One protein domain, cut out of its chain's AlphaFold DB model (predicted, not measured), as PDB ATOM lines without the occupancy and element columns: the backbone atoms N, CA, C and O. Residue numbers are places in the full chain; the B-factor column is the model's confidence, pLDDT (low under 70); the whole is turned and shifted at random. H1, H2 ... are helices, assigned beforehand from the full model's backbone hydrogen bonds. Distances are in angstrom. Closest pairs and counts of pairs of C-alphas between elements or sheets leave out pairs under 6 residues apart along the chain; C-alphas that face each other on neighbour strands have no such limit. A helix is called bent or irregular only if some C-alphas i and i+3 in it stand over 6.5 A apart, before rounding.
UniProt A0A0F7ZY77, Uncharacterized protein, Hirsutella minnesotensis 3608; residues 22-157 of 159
ATOM      1  N   TRP A  22      37.477   8.218  28.558       77.56
ATOM      2  CA  TRP A  22      36.977   7.817  29.876       77.56
ATOM      3  C   TRP A  22      35.764   8.637  30.357       77.56
ATOM      4  O   TRP A  22      34.984   8.168  31.193       77.56
ATOM      5  N   LYS A  23      35.544   9.849  29.817       80.06
ATOM      6  CA  LYS A  23      34.363  10.665  30.150       80.06
ATOM      7  C   LYS A  23      33.067  10.066  29.612       80.06
ATOM      8  O   LYS A  23      32.011  10.329  30.187       80.06
ATOM      9  N   LEU A  24      33.131   9.251  28.558       87.25
ATOM     10  CA  LEU A  24      31.938   8.687  27.931       87.25
ATOM     11  C   LEU A  24      32.158   7.285  27.356       87.25
ATOM     12  O   LEU A  24      31.475   6.357  27.773       87.25
ATOM     13  N   HIS A  25      33.066   7.128  26.396       85.81
ATOM     14  CA  HIS A  25      33.192   5.923  25.570       85.81
ATOM     15  C   HIS A  25      33.507   4.660  26.381       85.81
ATOM     16  O   HIS A  25      33.008   3.597  26.033       85.81
ATOM     17  N   PHE A  26      34.242   4.779  27.492       88.38
ATOM     18  CA  PHE A  26      34.571   3.638  28.366       88.38
ATOM     19  C   PHE A  26      33.582   3.437  29.522       88.38
ATOM     20  O   PHE A  26      33.764   2.552  30.353       88.38
ATOM     21  N   LYS A  27      32.523   4.251  29.614       90.31
ATOM     22  CA  LYS A  27      31.472   4.044  30.620       90.31
ATOM     23  C   LYS A  27      30.546   2.900  30.196       90.31
ATOM     24  O   LYS A  27      30.366   2.725  28.994       90.31
ATOM     25  N   PRO A  28      29.879   2.205  31.135       93.19
ATOM     26  CA  PRO A  28      28.857   1.207  30.811       93.19
ATOM     27  C   PRO A  28      27.704   1.780  29.982       93.19
ATOM     28  O   PRO A  28      27.401   2.975  30.067       93.19
ATOM     29  N   PHE A  29      27.008   0.928  29.228       95.31
ATOM     30  CA  PHE A  29      25.949   1.311  28.293       95.31
ATOM     31  C   PHE A  29      24.897   2.226  28.922       95.31
ATOM     32  O   PHE A  29      24.579   3.277  28.362       95.31
ATOM     33  N   ALA A  30      24.407   1.867  30.110       95.56
ATOM     34  CA  ALA A  30      23.397   2.649  30.819       95.56
ATOM     35  C   ALA A  30      23.877   4.082  31.108       95.56
ATOM     36  O   ALA A  30      23.128   5.040  30.920       95.56
ATOM     37  N   ALA A  31      25.144   4.243  31.498       94.56
ATOM     38  CA  ALA A  31      25.734   5.550  31.752       94.56
ATOM     39  C   ALA A  31      25.946   6.343  30.454       94.56
ATOM     40  O   ALA A  31      25.649   7.537  30.426       94.56
ATOM     41  N   ARG A  32      26.398   5.695  29.366       93.81
ATOM     42  CA  ARG A  32      26.530   6.346  28.047       93.81
ATOM     43  C   ARG A  32      25.185   6.886  27.564       93.81
ATOM     44  O   ARG A  32      25.101   8.046  27.169       93.81
ATOM     45  N   GLN A  33      24.137   6.063  27.628       95.31
ATOM     46  CA  GLN A  33      22.785   6.449  27.218       95.31
ATOM     47  C   GLN A  33      22.226   7.583  28.067       95.31
ATOM     48  O   GLN A  33      21.666   8.523  27.506       95.31
ATOM     49  N   LEU A  34      22.401   7.522  29.390       95.19
ATOM     50  CA  LEU A  34      21.940   8.573  30.291       95.19
ATOM     51  C   LEU A  34      22.600   9.914  29.950       95.19
ATOM     52  O   LEU A  34      21.896  10.869  29.638       95.19
ATOM     53  N   ILE A  35      23.937   9.958  29.912       92.62
ATOM     54  CA  ILE A  35      24.703  11.184  29.636       92.62
ATOM     55  C   ILE A  35      24.314  11.775  28.275       92.62
ATOM     56  O   ILE A  35      24.029  12.968  28.165       92.62
ATOM     57  N   LEU A  36      24.264  10.948  27.226       92.06
ATOM     58  CA  LEU A  36      23.967  11.423  25.874       92.06
ATOM     59  C   LEU A  36      22.508  11.857  25.716       92.06
ATOM     60  O   LEU A  36      22.251  12.881  25.086       92.06
ATOM     61  N   THR A  37      21.560  11.151  26.334       94.12
ATOM     62  CA  THR A  37      20.145  11.548  26.308       94.12
ATOM     63  C   THR A  37      19.927  12.841  27.088       94.12
ATOM     64  O   THR A  37      19.169  13.708  26.655       94.12
ATOM     65  N   GLU A  38      20.617  13.030  28.212       94.50
ATOM     66  CA  GLU A  38      20.547  14.274  28.977       94.50
ATOM     67  C   GLU A  38      21.093  15.466  28.185       94.50
ATOM     68  O   GLU A  38      20.466  16.532  28.190       94.50
ATOM     69  N   MET A  39      22.202  15.282  27.464       92.44
ATOM     70  CA  MET A  39      22.853  16.343  26.689       92.44
ATOM     71  C   MET A  39      22.156  16.649  25.362       92.44
ATOM     72  O   MET A  39      21.935  17.814  25.041       92.44
ATOM     73  N   PHE A  40      21.790  15.618  24.599       92.38
ATOM     74  CA  PHE A  40      21.306  15.746  23.220       92.38
ATOM     75  C   PHE A  40      19.808  15.466  23.063       92.38
ATOM     76  O   PHE A  40      19.286  15.520  21.951       92.38
ATOM     77  N   LYS A  41      19.104  15.161  24.162       93.88
ATOM     78  CA  LYS A  41      17.653  14.884  24.199       93.88
ATOM     79  C   LYS A  41      17.208  13.742  23.278       93.88
ATOM     80  O   LYS A  41      16.033  13.640  22.940       93.88
ATOM     81  N   SER A  42      18.140  12.872  22.899       90.50
ATOM     82  CA  SER A  42      17.914  11.691  22.072       90.50
ATOM     83  C   SER A  42      18.887  10.574  22.472       90.50
ATOM     84  O   SER A  42      20.002  10.874  22.912       90.50
ATOM     85  N   PRO A  43      18.480   9.297  22.363       92.81
ATOM     86  CA  PRO A  43      19.354   8.173  22.671       92.81
ATOM     87  C   PRO A  43      20.464   8.040  21.626       92.81
ATOM     88  O   PRO A  43      20.271   8.328  20.444       92.81
ATOM     89  N   CYS A  44      21.624   7.549  22.052       91.88
ATOM     90  CA  CYS A  44      22.735   7.303  21.141       91.88
ATOM     91  C   CYS A  44      22.549   5.976  20.403       91.88
ATOM     92  O   CYS A  44      22.280   4.951  21.027       91.88
ATOM     93  N   LEU A  45      22.748   5.993  19.086       91.81
ATOM     94  CA  LEU A  45      22.572   4.835  18.204       91.81
ATOM     95  C   LEU A  45      23.879   4.416  17.512       91.81
ATOM     96  O   LEU A  45      23.844   3.752  16.480       91.81
ATOM     97  N   CYS A  46      25.040   4.804  18.051       88.75
ATOM     98  CA  CYS A  46      26.317   4.330  17.517       88.75
ATOM     99  C   CYS A  46      26.455   2.809  17.688       88.75
ATOM    100  O   CYS A  46      25.778   2.207  18.523       88.75
ATOM    101  N   SER A  47      27.371   2.185  16.945       87.88
ATOM    102  CA  SER A  47      27.639   0.740  17.011       87.88
ATOM    103  C   SER A  47      27.830   0.230  18.446       87.88
ATOM    104  O   SER A  47      27.213  -0.761  18.830       87.88
ATOM    105  N   LEU A  48      28.601   0.947  19.270       89.69
ATOM    106  CA  LEU A  48      28.840   0.611  20.678       89.69
ATOM    107  C   LEU A  48      27.566   0.682  21.541       89.69
ATOM    108  O   LEU A  48      27.415  -0.056  22.511       89.69
ATOM    109  N   CYS A  49      26.633   1.576  21.220       91.12
ATOM    110  CA  CYS A  49      25.346   1.683  21.908       91.12
ATOM    111  C   CYS A  49      24.311   0.684  21.375       91.12
ATOM    112  O   CYS A  49      23.493   0.200  22.150       91.12
ATOM    113  N   LEU A  50      24.371   0.324  20.090       92.38
ATOM    114  CA  LEU A  50      23.528  -0.716  19.493       92.38
ATOM    115  C   LEU A  50      23.856  -2.111  20.038       92.38
ATOM    116  O   LEU A  50      22.953  -2.928  20.196       92.38
ATOM    117  N   LYS A  51      25.124  -2.370  20.385       92.38
ATOM    118  CA  LYS A  51      25.544  -3.579  21.115       92.38
ATOM    119  C   LYS A  51      24.965  -3.653  22.543       92.38
ATOM    120  O   LYS A  51      24.952  -4.728  23.146       92.38
ATOM    121  N   GLY A  52      24.471  -2.546  23.101       93.19
ATOM    122  CA  GLY A  52      23.928  -2.502  24.459       93.19
ATOM    123  C   GLY A  52      24.983  -2.816  25.523       93.19
ATOM    124  O   GLY A  52      26.146  -2.437  25.392       93.19
ATOM    125  N   SER A  53      24.581  -3.540  26.570       94.19
ATOM    126  CA  SER A  53      25.474  -3.956  27.661       94.19
ATOM    127  C   SER A  53      26.460  -5.064  27.277       94.19
ATOM    128  O   SER A  53      27.332  -5.390  28.072       94.19
ATOM    129  N   SER A  54      26.363  -5.648  26.074       93.50
ATOM    130  CA  SER A  54      27.286  -6.715  25.643       93.50
ATOM    131  C   SER A  54      28.731  -6.238  25.451       93.50
ATOM    132  O   SER A  54      29.649  -7.050  25.499       93.50
ATOM    133  N   SER A  55      28.941  -4.930  25.276       91.88
ATOM    134  CA  SER A  55      30.276  -4.324  25.224       91.88
ATOM    135  C   SER A  55      30.830  -3.953  26.598       91.88
ATOM    136  O   SER A  55      32.008  -3.626  26.691       91.88
ATOM    137  N   ASP A  56      30.021  -3.964  27.661       94.44
ATOM    138  CA  ASP A  56      30.448  -3.407  28.949       94.44
ATOM    139  C   ASP A  56      31.594  -4.223  29.572       94.44
ATOM    140  O   ASP A  56      32.532  -3.628  30.093       94.44
ATOM    141  N   GLU A  57      31.593  -5.552  29.408       94.12
ATOM    142  CA  GLU A  57      32.707  -6.419  29.832       94.12
ATOM    143  C   GLU A  57      34.011  -6.095  29.083       94.12
ATOM    144  O   GLU A  57      35.077  -6.024  29.689       94.12
ATOM    145  N   ALA A  58      33.937  -5.846  27.771       94.00
ATOM    146  CA  ALA A  58      35.108  -5.490  26.968       94.00
ATOM    147  C   ALA A  58      35.665  -4.108  27.349       94.00
ATOM    148  O   ALA A  58      36.879  -3.910  27.374       94.00
ATOM    149  N   LEU A  59      34.790  -3.152  27.674       93.25
ATOM    150  CA  LEU A  59      35.191  -1.821  28.138       93.25
ATOM    151  C   LEU A  59      35.807  -1.865  29.542       93.25
ATOM    152  O   LEU A  59      36.771  -1.149  29.812       93.25
ATOM    153  N   GLU A  60      35.284  -2.717  30.424       92.25
ATOM    154  CA  GLU A  60      35.892  -2.974  31.730       92.25
ATOM    155  C   GLU A  60      37.269  -3.633  31.581       92.25
ATOM    156  O   GLU A  60      38.222  -3.234  32.249       92.25
ATOM    157  N   GLU A  61      37.412  -4.574  30.648       93.44
ATOM    158  CA  GLU A  61      38.697  -5.196  30.341       93.44
ATOM    159  C   GLU A  61      39.722  -4.191  29.795       93.44
ATOM    160  O   GLU A  61      40.869  -4.195  30.245       93.44
ATOM    161  N   ILE A  62      39.313  -3.291  28.894       92.94
ATOM    162  CA  ILE A  62      40.149  -2.169  28.434       92.94
ATOM    163  C   ILE A  62      40.643  -1.356  29.632       92.94
ATOM    164  O   ILE A  62      41.846  -1.137  29.769       92.94
ATOM    165  N   PHE A  63      39.741  -0.962  30.533       89.56
ATOM    166  CA  PHE A  63      40.098  -0.180  31.714       89.56
ATOM    167  C   PHE A  63      41.094  -0.920  32.621       89.56
ATOM    168  O   PHE A  63      42.082  -0.336  33.072       89.56
ATOM    169  N   ILE A  64      40.877  -2.214  32.871       89.38
ATOM    170  CA  ILE A  64      41.792  -3.035  33.674       89.38
ATOM    171  C   ILE A  64      43.167  -3.125  33.008       89.38
ATOM    172  O   ILE A  64      44.183  -2.982  33.694       89.38
ATOM    173  N   LEU A  65      43.223  -3.336  31.690       90.25
ATOM    174  CA  LEU A  65      44.476  -3.415  30.941       90.25
ATOM    175  C   LEU A  65      45.234  -2.085  30.979       90.25
ATOM    176  O   LEU A  65      46.417  -2.086  31.302       90.25
ATOM    177  N   GLU A  66      44.573  -0.951  30.749       88.44
ATOM    178  CA  GLU A  66      45.193   0.380  30.842       88.44
ATOM    179  C   GLU A  66      45.764   0.654  32.235       88.44
ATOM    180  O   GLU A  66      46.911   1.086  32.381       88.44
ATOM    181  N   GLN A  67      44.999   0.341  33.284       85.12
ATOM    182  CA  GLN A  67      45.448   0.491  34.667       85.12
ATOM    183  C   GLN A  67      46.641  -0.419  34.968       85.12
ATOM    184  O   GLN A  67      47.613   0.015  35.591       85.12
ATOM    185  N   THR A  68      46.607  -1.663  34.492       83.81
ATOM    186  CA  THR A  68      47.703  -2.634  34.628       83.81
ATOM    187  C   THR A  68      48.965  -2.133  33.926       83.81
ATOM    188  O   THR A  68      50.048  -2.139  34.512       83.81
ATOM    189  N   LEU A  69      48.820  -1.629  32.700       82.62
ATOM    190  CA  LEU A  69      49.906  -1.119  31.868       82.62
ATOM    191  C   LEU A  69      50.434   0.241  32.348       82.62
ATOM    192  O   LEU A  69      51.546   0.609  31.984       82.62
ATOM    193  N   THR A  70      49.695   0.971  33.189       76.44
ATOM    194  CA  THR A  70      50.120   2.260  33.773       76.44
ATOM    195  C   THR A  70      50.720   2.117  35.175       76.44
ATOM    196  O   THR A  70      51.652   2.836  35.531       76.44
ATOM    197  N   SER A  71      50.212   1.200  36.003       67.31
ATOM    198  CA  SER A  71      50.588   1.096  37.424       67.31
ATOM    199  C   SER A  71      51.810   0.208  37.696       67.31
ATOM    200  O   SER A  71      52.520   0.434  38.677       67.31
ATOM    201  N   ASN A  72      52.113  -0.757  36.821       58.34
ATOM    202  CA  ASN A  72      53.079  -1.824  37.121       58.34
ATOM    203  C   ASN A  72      54.555  -1.523  36.802       58.34
ATOM    204  O   ASN A  72      55.415  -2.378  37.000       58.34
ATOM    205  N   TRP A  73      54.901  -0.298  36.399       55.94
ATOM    206  CA  TRP A  73      56.289   0.073  36.068       55.94
ATOM    207  C   TRP A  73      57.270  -0.056  37.237       55.94
ATOM    208  O   TRP A  73      58.477  -0.136  37.026       55.94
ATOM    209  N   LYS A  74      56.768  -0.053  38.480       51.66
ATOM    210  CA  LYS A  74      57.590  -0.083  39.701       51.66
ATOM    211  C   LYS A  74      57.569  -1.417  40.455       51.66
ATOM    212  O   LYS A  74      58.394  -1.587  41.346       51.66
ATOM    213  N   SER A  75      56.654  -2.339  40.153       46.97
ATOM    214  CA  SER A  75      56.336  -3.472  41.044       46.97
ATOM    215  C   SER A  75      56.836  -4.844  40.587       46.97
ATOM    216  O   SER A  75      56.643  -5.814  41.312       46.97
ATOM    217  N   GLY A  76      57.490  -4.968  39.428       47.03
ATOM    218  CA  GLY A  76      58.033  -6.257  38.964       47.03
ATOM    219  C   GLY A  76      56.970  -7.304  38.591       47.03
ATOM    220  O   GLY A  76      57.314  -8.423  38.218       47.03
ATOM    221  N   THR A  77      55.685  -6.947  38.649       53.09
ATOM    222  CA  THR A  77      54.597  -7.660  37.984       53.09
ATOM    223  C   THR A  77      54.740  -7.429  36.484       53.09
ATOM    224  O   THR A  77      54.667  -6.295  36.015       53.09
ATOM    225  N   ALA A  78      55.034  -8.501  35.746       57.16
ATOM    226  CA  ALA A  78      55.405  -8.442  34.340       57.16
ATOM    227  C   ALA A  78      54.263  -7.862  33.493       57.16
ATOM    228  O   ALA A  78      53.305  -8.559  33.177       57.16
ATOM    229  N   ILE A  79      54.386  -6.587  33.119       68.06
ATOM    230  CA  ILE A  79      53.695  -6.034  31.956       68.06
ATOM    231  C   ILE A  79      54.093  -6.909  30.770       68.06
ATOM    232  O   ILE A  79      55.279  -6.984  30.438       68.06
ATOM    233  N   THR A  80      53.133  -7.605  30.164       82.56
ATOM    234  CA  THR A  80      53.426  -8.428  28.993       82.56
ATOM    235  C   THR A  80      53.112  -7.662  27.717       82.56
ATOM    236  O   THR A  80      52.155  -6.892  27.636       82.56
ATOM    237  N   THR A  81      53.904  -7.900  26.678       89.94
ATOM    238  CA  THR A  81      53.598  -7.415  25.329       89.94
ATOM    239  C   THR A  81      52.248  -7.953  24.841       89.94
ATOM    240  O   THR A  81      51.522  -7.245  24.150       89.94
ATOM    241  N   ASN A  82      51.850  -9.154  25.280       91.81
ATOM    242  CA  ASN A  82      50.538  -9.737  24.987       91.81
ATOM    243  C   ASN A  82      49.373  -8.910  25.549       91.81
ATOM    244  O   ASN A  82      48.361  -8.776  24.863       91.81
ATOM    245  N   ASP A  83      49.507  -8.332  26.745       91.44
ATOM    246  CA  ASP A  83      48.468  -7.470  27.326       91.44
ATOM    247  C   ASP A  83      48.266  -6.208  26.481       91.44
ATOM    248  O   ASP A  83      47.135  -5.804  26.216       91.44
ATOM    249  N   ALA A  84      49.359  -5.624  25.983       92.94
ATOM    250  CA  ALA A  84      49.285  -4.466  25.102       92.94
ATOM    251  C   ALA A  84      48.699  -4.808  23.719       92.94
ATOM    252  O   ALA A  84      47.879  -4.056  23.193       92.94
ATOM    253  N   LEU A  85      49.046  -5.964  23.143       95.62
ATOM    254  CA  LEU A  85      48.436  -6.439  21.892       95.62
ATOM    255  C   LEU A  85      46.937  -6.706  22.054       95.62
ATOM    256  O   LEU A  85      46.143  -6.368  21.177       95.62
ATOM    257  N   LYS A  86      46.540  -7.288  23.187       95.75
ATOM    258  CA  LYS A  86      45.134  -7.505  23.521       95.75
ATOM    259  C   LYS A  86      44.382  -6.183  23.659       95.75
ATOM    260  O   LYS A  86      43.264  -6.076  23.161       95.75
ATOM    261  N   LEU A  87      45.002  -5.173  24.272       95.44
ATOM    262  CA  LEU A  87      44.428  -3.833  24.368       95.44
ATOM    263  C   LEU A  87      44.143  -3.243  22.978       95.44
ATOM    264  O   LEU A  87      43.035  -2.772  22.740       95.44
ATOM    265  N   ILE A  88      45.092  -3.344  22.039       96.69
ATOM    266  CA  ILE A  88      44.903  -2.898  20.645       96.69
ATOM    267  C   ILE A  88      43.700  -3.607  20.003       96.69
ATOM    268  O   ILE A  88      42.813  -2.949  19.462       96.69
ATOM    269  N   GLN A  89      43.620  -4.936  20.122       96.31
ATOM    270  CA  GLN A  89      42.518  -5.717  19.544       96.31
ATOM    271  C   GLN A  89      41.147  -5.327  20.111       96.31
ATOM    272  O   GLN A  89      40.156  -5.296  19.380       96.31
ATOM    273  N   LEU A  90      41.069  -5.037  21.414       95.19
ATOM    274  CA  LEU A  90      39.823  -4.609  22.051       95.19
ATOM    275  C   LEU A  90      39.373  -3.238  21.541       95.19
ATOM    276  O   LEU A  90      38.190  -3.059  21.254       95.19
ATOM    277  N   TYR A  91      40.305  -2.302  21.361       94.44
ATOM    278  CA  TYR A  91      40.002  -0.995  20.783       94.44
ATOM    279  C   TYR A  91      39.423  -1.105  19.369       94.44
ATOM    280  O   TYR A  91      38.399  -0.488  19.074       94.44
ATOM    281  N   GLU A  92      40.041  -1.913  18.507       93.00
ATOM    282  CA  GLU A  92      39.565  -2.136  17.137       93.00
ATOM    283  C   GLU A  92      38.179  -2.802  17.129       93.00
ATOM    284  O   GLU A  92      37.260  -2.352  16.444       93.00
ATOM    285  N   LYS A  93      37.981  -3.845  17.943       92.69
ATOM    286  CA  LYS A  93      36.713  -4.591  18.015       92.69
ATOM    287  C   LYS A  93      35.546  -3.751  18.547       92.69
ATOM    288  O   LYS A  93      34.390  -3.945  18.140       92.69
ATOM    289  N   GLU A  94      35.822  -2.843  19.478       92.06
ATOM    290  CA  GLU A  94      34.813  -1.967  20.072       92.06
ATOM    291  C   GLU A  94      34.602  -0.653  19.305       92.06
ATOM    292  O   GLU A  94      33.721   0.125  19.677       92.06
ATOM    293  N   GLY A  95      35.303  -0.441  18.184       89.19
ATOM    294  CA  GLY A  95      35.135   0.752  17.348       89.19
ATOM    295  C   GLY A  95      35.648   2.018  18.036       89.19
ATOM    296  O   GLY A  95      34.996   3.065  18.013       89.19
ATOM    297  N   LEU A  96      36.778   1.891  18.735       91.00
ATOM    298  CA  LEU A  96      37.433   2.949  19.504       91.00
ATOM    299  C   LEU A  96      38.662   3.503  18.763       91.00
ATOM    300  O   LEU A  96      39.579   4.034  19.388       91.00
ATOM    301  N   GLU A  97      38.686   3.419  17.430       89.62
ATOM    302  CA  GLU A  97      39.847   3.765  16.598       89.62
ATOM    303  C   GLU A  97      40.254   5.237  16.737       89.62
ATOM    304  O   GLU A  97      41.421   5.582  16.586       89.62
ATOM    305  N   ALA A  98      39.312   6.112  17.102       88.00
ATOM    306  CA  ALA A  98      39.600   7.515  17.399       88.00
ATOM    307  C   ALA A  98      40.576   7.709  18.576       88.00
ATOM    308  O   ALA A  98      41.139   8.792  18.712       88.00
ATOM    309  N   PHE A  99      40.763   6.689  19.417       90.75
ATOM    310  CA  PHE A  99      41.607   6.720  20.614       90.75
ATOM    311  C   PHE A  99      42.702   5.638  20.596       90.75
ATOM    312  O   PHE A  99      43.359   5.415  21.612       90.75
ATOM    313  N   ILE A 100      42.910   4.960  19.457       93.19
ATOM    314  CA  ILE A 100      43.860   3.839  19.317       93.19
ATOM    315  C   ILE A 100      45.308   4.239  19.646       93.19
ATOM    316  O   ILE A 100      46.119   3.394  20.025       93.19
ATOM    317  N   ASP A 101      45.618   5.538  19.571       92.25
ATOM    318  CA  ASP A 101      46.910   6.100  19.957       92.25
ATOM    319  C   ASP A 101      47.333   5.698  21.379       92.25
ATOM    320  O   ASP A 101      48.508   5.409  21.610       92.25
ATOM    321  N   MET A 102      46.377   5.582  22.305       90.69
ATOM    322  CA  MET A 102      46.647   5.196  23.692       90.69
ATOM    323  C   MET A 102      47.080   3.726  23.795       90.69
ATOM    324  O   MET A 102      48.065   3.412  24.468       90.69
ATOM    325  N   ALA A 103      46.412   2.825  23.067       94.44
ATOM    326  CA  ALA A 103      46.769   1.407  23.024       94.44
ATOM    327  C   ALA A 103      48.153   1.188  22.385       94.44
ATOM    328  O   ALA A 103      48.970   0.427  22.910       94.44
ATOM    329  N   TYR A 104      48.462   1.910  21.301       95.88
ATOM    330  CA  TYR A 104      49.795   1.883  20.694       95.88
ATOM    331  C   TYR A 104      50.876   2.453  21.620       95.88
ATOM    332  O   TYR A 104      51.963   1.880  21.710       95.88
ATOM    333  N   GLY A 105      50.582   3.522  22.366       92.44
ATOM    334  CA  GLY A 105      51.486   4.055  23.385       92.44
ATOM    335  C   GLY A 105      51.835   3.010  24.450       92.44
ATOM    336  O   GLY A 105      53.012   2.797  24.747       92.44
ATOM    337  N   HIS A 106      50.835   2.287  24.962       92.19
ATOM    338  CA  HIS A 106      51.057   1.180  25.894       92.19
ATOM    339  C   HIS A 106      51.865   0.026  25.289       92.19
ATOM    340  O   HIS A 106      52.693  -0.561  25.986       92.19
ATOM    341  N   ALA A 107      51.678  -0.287  24.004       94.44
ATOM    342  CA  ALA A 107      52.485  -1.295  23.321       94.44
ATOM    343  C   ALA A 107      53.950  -0.873  23.201       94.44
ATOM    344  O   ALA A 107      54.827  -1.635  23.605       94.44
ATOM    345  N   ALA A 108      54.229   0.349  22.740       92.75
ATOM    346  CA  ALA A 108      55.596   0.869  22.655       92.75
ATOM    347  C   ALA A 108      56.310   0.776  24.010       92.75
ATOM    348  O   ALA A 108      57.442   0.316  24.120       92.75
ATOM    349  N   LEU A 109      55.595   1.148  25.061       88.38
ATOM    350  CA  LEU A 109      56.042   1.044  26.431       88.38
ATOM    351  C   LEU A 109      56.315  -0.415  26.876       88.38
ATOM    352  O   LEU A 109      57.392  -0.703  27.404       88.38
ATOM    353  N   ALA A 110      55.389  -1.348  26.634       90.19
ATOM    354  CA  ALA A 110      55.549  -2.760  26.993       90.19
ATOM    355  C   ALA A 110      56.734  -3.424  26.266       90.19
ATOM    356  O   ALA A 110      57.509  -4.155  26.883       90.19
ATOM    357  N   TYR A 111      56.919  -3.130  24.976       90.94
ATOM    358  CA  TYR A 111      58.069  -3.612  24.207       90.94
ATOM    359  C   TYR A 111      59.389  -2.980  24.675       90.94
ATOM    360  O   TYR A 111      60.417  -3.656  24.733       90.94
ATOM    361  N   GLY A 112      59.352  -1.720  25.117       88.00
ATOM    362  CA  GLY A 112      60.500  -1.053  25.731       88.00
ATOM    363  C   GLY A 112      60.952  -1.728  27.025       88.00
ATOM    364  O   GLY A 112      62.151  -1.859  27.261       88.00
ATOM    365  N   ALA A 113      60.010  -2.230  27.831       85.56
ATOM    366  CA  ALA A 113      60.313  -2.949  29.069       85.56
ATOM    367  C   ALA A 113      61.037  -4.290  28.837       85.56
ATOM    368  O   ALA A 113      61.799  -4.726  29.700       85.56
ATOM    369  N   VAL A 114      60.835  -4.927  27.678       88.25
ATOM    370  CA  VAL A 114      61.519  -6.177  27.292       88.25
ATOM    371  C   VAL A 114      62.729  -5.954  26.372       88.25
ATOM    372  O   VAL A 114      63.405  -6.916  26.016       88.25
ATOM    373  N   GLY A 115      63.033  -4.700  26.019       87.31
ATOM    374  CA  GLY A 115      64.201  -4.325  25.213       87.31
ATOM    375  C   GLY A 115      64.056  -4.536  23.701       87.31
ATOM    376  O   GLY A 115      65.062  -4.554  22.997       87.31
ATOM    377  N   ASP A 116      62.833  -4.692  23.189       91.44
ATOM    378  CA  ASP A 116      62.564  -4.828  21.752       91.44
ATOM    379  C   ASP A 116      62.360  -3.443  21.115       91.44
ATOM    380  O   ASP A 116      61.244  -2.934  20.990       91.44
ATOM    381  N   PHE A 117      63.468  -2.791  20.765       91.25
ATOM    382  CA  PHE A 117      63.452  -1.407  20.282       91.25
ATOM    383  C   PHE A 117      62.848  -1.237  18.882       91.25
ATOM    384  O   PHE A 117      62.303  -0.169  18.597       91.25
ATOM    385  N   ASP A 118      62.874  -2.270  18.036       92.62
ATOM    386  CA  ASP A 118      62.210  -2.232  16.728       92.62
ATOM    387  C   ASP A 118      60.689  -2.133  16.908       92.62
ATOM    388  O   ASP A 118      60.035  -1.270  16.310       92.62
ATOM    389  N   ALA A 119      60.125  -2.950  17.806       93.88
ATOM    390  CA  ALA A 119      58.712  -2.871  18.156       93.88
ATOM    391  C   ALA A 119      58.362  -1.546  18.855       93.88
ATOM    392  O   ALA A 119      57.302  -0.977  18.583       93.88
ATOM    393  N   VAL A 120      59.253  -1.004  19.696       94.06
ATOM    394  CA  VAL A 120      59.062   0.332  20.292       94.06
ATOM    395  C   VAL A 120      58.911   1.391  19.204       94.06
ATOM    396  O   VAL A 120      57.962   2.171  19.256       94.06
ATOM    397  N   ILE A 121      59.807   1.421  18.212       94.56
ATOM    398  CA  ILE A 121      59.747   2.393  17.111       94.56
ATOM    399  C   ILE A 121      58.446   2.229  16.323       94.56
ATOM    400  O   ILE A 121      57.790   3.230  16.033       94.56
ATOM    401  N   LEU A 122      58.062   0.991  16.000       95.94
ATOM    402  CA  LEU A 122      56.830   0.701  15.270       95.94
ATOM    403  C   LEU A 122      55.599   1.238  16.008       95.94
ATOM    404  O   LEU A 122      54.846   2.039  15.455       95.94
ATOM    405  N   TYR A 123      55.400   0.830  17.262       96.81
ATOM    406  CA  TYR A 123      54.212   1.221  18.019       96.81
ATOM    407  C   TYR A 123      54.229   2.697  18.414       96.81
ATOM    408  O   TYR A 123      53.181   3.336  18.392       96.81
ATOM    409  N   ALA A 124      55.396   3.283  18.694       94.94
ATOM    410  CA  ALA A 124      55.498   4.718  18.940       94.94
ATOM    411  C   ALA A 124      55.149   5.530  17.683       94.94
ATOM    412  O   ALA A 124      54.492   6.564  17.790       94.94
ATOM    413  N   ALA A 125      55.544   5.064  16.492       94.06
ATOM    414  CA  ALA A 125      55.185   5.711  15.234       94.06
ATOM    415  C   ALA A 125      53.678   5.610  14.951       94.06
ATOM    416  O   ALA A 125      53.068   6.616  14.597       94.06
ATOM    417  N   LEU A 126      53.067   4.441  15.177       95.38
ATOM    418  CA  LEU A 126      51.615   4.253  15.055       95.38
ATOM    419  C   LEU A 126      50.832   5.116  16.057       95.38
ATOM    420  O   LEU A 126      49.814   5.712  15.697       95.38
ATOM    421  N   ALA A 127      51.326   5.230  17.295       93.94
ATOM    422  CA  ALA A 127      50.758   6.110  18.311       93.94
ATOM    423  C   ALA A 127      50.834   7.576  17.872       93.94
ATOM    424  O   ALA A 127      49.832   8.283  17.922       93.94
ATOM    425  N   LEU A 128      51.999   8.017  17.386       91.25
ATOM    426  CA  LEU A 128      52.220   9.381  16.909       91.25
ATOM    427  C   LEU A 128      51.329   9.716  15.707       91.25
ATOM    428  O   LEU A 128      50.717  10.783  15.664       91.25
ATOM    429  N   GLU A 129      51.240   8.810  14.735       90.38
ATOM    430  CA  GLU A 129      50.394   8.989  13.558       90.38
ATOM    431  C   GLU A 129      48.923   9.129  13.964       90.38
ATOM    432  O   GLU A 129      48.286  10.129  13.619       90.38
ATOM    433  N   SER A 130      48.422   8.196  14.777       90.81
ATOM    434  CA  SER A 130      47.044   8.195  15.280       90.81
ATOM    435  C   SER A 130      46.735   9.441  16.116       90.81
ATOM    436  O   SER A 130      45.712  10.104  15.917       90.81
ATOM    437  N   LEU A 131      47.657   9.836  16.998       87.38
ATOM    438  CA  LEU A 131      47.522  11.032  17.825       87.38
ATOM    439  C   LEU A 131      47.476  12.302  16.968       87.38
ATOM    440  O   LEU A 131      46.692  13.205  17.259       87.38
ATOM    441  N   SER A 132      48.239  12.363  15.872       85.56
ATOM    442  CA  SER A 132      48.223  13.493  14.931       85.56
ATOM    443  C   SER A 132      46.886  13.668  14.196       85.56
ATOM    444  O   SER A 132      46.616  14.729  13.619       85.56
ATOM    445  N   TRP A 133      46.037  12.634  14.171       83.06
ATOM    446  CA  TRP A 133      44.695  12.726  13.597       83.06
ATOM    447  C   TRP A 133      43.714  13.419  14.543       83.06
ATOM    448  O   TRP A 133      42.867  14.193  14.081       83.06
ATOM    449  N   ARG A 134      43.852  13.161  15.848       75.25
ATOM    450  CA  ARG A 134      42.974  13.669  16.912       75.25
ATOM    451  C   ARG A 134      43.439  15.013  17.470       75.25
ATOM    452  O   ARG A 134      42.625  15.902  17.705       75.25
ATOM    453  N   MET A 135      44.744  15.175  17.654       75.00
ATOM    454  CA  MET A 135      45.357  16.292  18.364       75.00
ATOM    455  C   MET A 135      46.250  17.142  17.457       75.00
ATOM    456  O   MET A 135      46.767  16.688  16.438       75.00
ATOM    457  N   ARG A 136      46.467  18.408  17.842       68.12
ATOM    458  CA  ARG A 136      47.452  19.260  17.158       68.12
ATOM    459  C   ARG A 136      48.868  18.738  17.392       68.12
ATOM    460  O   ARG A 136      49.203  18.261  18.471       68.12
ATOM    461  N   GLU A 137      49.715  18.961  16.398       63.34
ATOM    462  CA  GLU A 137      51.111  18.518  16.345       63.34
ATOM    463  C   GLU A 137      51.977  19.001  17.529       63.34
ATOM    464  O   GLU A 137      52.922  18.328  17.910       63.34
ATOM    465  N   GLN A 138      51.617  20.116  18.180       60.72
ATOM    466  CA  GLN A 138      52.369  20.714  19.298       60.72
ATOM    467  C   GLN A 138      51.897  20.281  20.702       60.72
ATOM    468  O   GLN A 138      52.175  20.966  21.686       60.72
ATOM    469  N   GLN A 139      51.154  19.181  20.822       71.19
ATOM    470  CA  GLN A 139      50.831  18.612  22.136       71.19
ATOM    471  C   GLN A 139      52.063  17.918  22.755       71.19
ATOM    472  O   GLN A 139      52.841  17.315  22.011       71.19
ATOM    473  N   PRO A 140      52.240  17.951  24.091       75.81
ATOM    474  CA  PRO A 140      53.384  17.333  24.770       75.81
ATOM    475  C   PRO A 140      53.621  15.870  24.377       75.81
ATOM    476  O   PRO A 140      54.757  15.486  24.108       75.81
ATOM    477  N   ASP A 141      52.551  15.083  24.253       74.62
ATOM    478  CA  ASP A 141      52.633  13.655  23.926       74.62
ATOM    479  C   ASP A 141      53.193  13.406  22.513       74.62
ATOM    480  O   ASP A 141      54.009  12.504  22.321       74.62
ATOM    481  N   ASN A 142      52.854  14.261  21.535       75.12
ATOM    482  CA  ASN A 142      53.429  14.200  20.183       75.12
ATOM    483  C   ASN A 142      54.946  14.442  20.216       75.12
ATOM    484  O   ASN A 142      55.707  13.727  19.565       75.12
ATOM    485  N   ILE A 143      55.395  15.428  21.000       80.19
ATOM    486  CA  ILE A 143      56.818  15.773  21.125       80.19
ATOM    487  C   ILE A 143      57.593  14.625  21.781       80.19
ATOM    488  O   ILE A 143      58.672  14.266  21.309       80.19
ATOM    489  N   ILE A 144      57.039  14.026  22.838       85.25
ATOM    490  CA  ILE A 144      57.668  12.907  23.552       85.25
ATOM    491  C   ILE A 144      57.840  11.701  22.621       85.25
ATOM    492  O   ILE A 144      58.932  11.133  22.556       85.25
ATOM    493  N   LEU A 145      56.803  11.336  21.862       82.88
ATOM    494  CA  LEU A 145      56.873  10.221  20.913       82.88
ATOM    495  C   LEU A 145      57.883  10.489  19.788       82.88
ATOM    496  O   LEU A 145      58.688   9.614  19.469       82.88
ATOM    497  N   GLN A 146      57.913  11.706  19.233       83.94
ATOM    498  CA  GLN A 146      58.910  12.098  18.226       83.94
ATOM    499  C   GLN A 146      60.344  11.989  18.761       83.94
ATOM    500  O   GLN A 146      61.217  11.439  18.086       83.94
ATOM    501  N   GLN A 147      60.588  12.478  19.978       87.69
ATOM    502  CA  GLN A 147      61.899  12.399  20.623       87.69
ATOM    503  C   GLN A 147      62.311  10.950  20.900       87.69
ATOM    504  O   GLN A 147      63.455  10.587  20.631       87.69
ATOM    505  N   LEU A 148      61.392  10.112  21.390       86.50
ATOM    506  CA  LEU A 148      61.644   8.690  21.630       86.50
ATOM    507  C   LEU A 148      62.087   7.983  20.343       86.50
ATOM    508  O   LEU A 148      63.139   7.344  20.325       86.50
ATOM    509  N   ILE A 149      61.321   8.146  19.261       87.25
ATOM    510  CA  ILE A 149      61.622   7.537  17.959       87.25
ATOM    511  C   ILE A 149      62.976   8.031  17.431       87.25
ATOM    512  O   ILE A 149      63.804   7.224  17.010       87.25
ATOM    513  N   GLY A 150      63.222   9.346  17.470       84.81
ATOM    514  CA  GLY A 150      64.470   9.940  16.986       84.81
ATOM    515  C   GLY A 150      65.703   9.456  17.753       84.81
ATOM    516  O   GLY A 150      66.727   9.128  17.145       84.81
ATOM    517  N   ASN A 151      65.596   9.345  19.079       87.44
ATOM    518  CA  ASN A 151      66.677   8.857  19.933       87.44
ATOM    519  C   ASN A 151      67.005   7.387  19.647       87.44
ATOM    520  O   ASN A 151      68.180   7.049  19.497       87.44
ATOM    521  N   LEU A 152      65.988   6.528  19.525       85.94
ATOM    522  CA  LEU A 152      66.190   5.101  19.256       85.94
ATOM    523  C   LEU A 152      66.794   4.860  17.868       85.94
ATOM    524  O   LEU A 152      67.784   4.140  17.757       85.94
ATOM    525  N   ARG A 153      66.295   5.533  16.820       85.75
ATOM    526  CA  ARG A 153      66.876   5.439  15.465       85.75
ATOM    527  C   ARG A 153      68.348   5.849  15.434       85.75
ATOM    528  O   ARG A 153      69.178   5.135  14.871       85.75
ATOM    529  N   SER A 154      68.684   6.945  16.116       82.94
ATOM    530  CA  SER A 154      70.063   7.441  16.216       82.94
ATOM    531  C   SER A 154      70.986   6.454  16.943       82.94
ATOM    532  O   SER A 154      72.129   6.255  16.534       82.94
ATOM    533  N   GLN A 155      70.498   5.804  18.006       76.69
ATOM    534  CA  GLN A 155      71.247   4.777  18.740       76.69
ATOM    535  C   GLN A 155      71.456   3.501  17.913       76.69
ATOM    536  O   GLN A 155      72.496   2.854  18.039       76.69
ATOM    537  N   MET A 156      70.500   3.167  17.043       74.00
ATOM    538  CA  MET A 156      70.527   1.965  16.205       74.00
ATOM    539  C   MET A 156      71.240   2.164  14.854       74.00
ATOM    540  O   MET A 156      71.443   1.184  14.141       74.00
ATOM    541  N   LYS A 157      71.674   3.392  14.516       72.25
ATOM    542  CA  LYS A 157      72.232   3.767  13.194       72.25
ATOM    543  C   LYS A 157      71.301   3.404  12.028       72.25
ATOM    544  O   LYS A 157      71.756   2.917  10.994       72.25
TER     545      LYS A 157
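This is residues 22 to 157 of the 159 residues of an uncharacterized protein of Hirsutella minnesotensis 3608 (UniProt A0A0F7ZY77). Five helices, H3 to H7, fold back and forth in a zigzag, with H4, H5, H6 and H7 side by side in a slab and H3, the longest, packed mainly on H4. A small head of H1 and the very short H2 sits at the beginning of H3, and H1 meets H3 there at a corner. The printed part has 136 residues with seven named helices, H1 to H7 in chain order, and no named strand; its class is all helix. It is only just compact, close to loose, with a radius of gyration of the C-alphas of 16.8 A, and elongated, spanning 56 by 34 by 22 A.

H1, residues 29 to 40, only just touches H2, residues 47 to 50, with 3 pairs of C-alphas within 8 A; the closest are those of Phe 29 and Cys 49, 6.4 A apart. With residues 29 and 30 alone, H1 touches H3, residues 52 to 74, about perpendicular at 78 degrees; the closest C-alphas, of Phe 29 and Ser 53, are 5.3 A apart. H2 and H3 are close but not clearly touching, with the C-alphas of Leu 48 and Ser 55 at 6.9 A. H3 forms a hairpin with H4, residues 81 to 93, opposite ways at a shallow tilt of 28 degrees, closest at C-alphas 62 and 87, 6.1 A. H4 and H5, residues 97 to 114, form a hairpin at 8 degrees, closest at C-alphas 84 and 107, 4.8 A. H3, H4 and H5 are an up and down bundle, each running against the one before. H3 and H5 only just touch, with 3 pairs of C-alphas within 8 A; C-alphas 69 and 106 are closest, at 6.5 A. H5 and H6, residues 117 to 134, form a hairpin at 20 degrees, closest at C-alphas 101 and 127, 4.2 A. H6 and H7, residues 140 to 156, form a hairpin at 27 degrees, closest at C-alphas 121 and 149, 5.5 A. H3 and H7 are apart. Every O i to N i+4 pair is within hydrogen-bond range in H1, H4 and H7, against 14 of 19 in H3, 10 of 14 in H5 and 13 of 14 in H6; H2 is too short for one.

H1 begins at C-alpha 29, (25.949, 1.311, 28.293), and is 16.0 A long; H2 measures 5.0 A. H3 runs 37.0 A to C-alpha 74 at (57.590, -0.083, 39.701). H3 and H5 are irregular: C-alphas 71 and 74 are 7.5 A apart, and C-alphas 98 and 101 are 7.9 A apart. H4 is 18.6 A long, H5 26.1 A, H6 25.7 A and H7 24.6 A, ending at C-alpha 156, (70.527, 1.965, 16.205).

The two C-alphas farthest apart, those of Lys 41 and Lys 157, are 56.8 A apart. The printed part has no cut and no long link. The mean pLDDT of the printed part is 86.7; residues 71 to 79 and 136 to 138 are under 70.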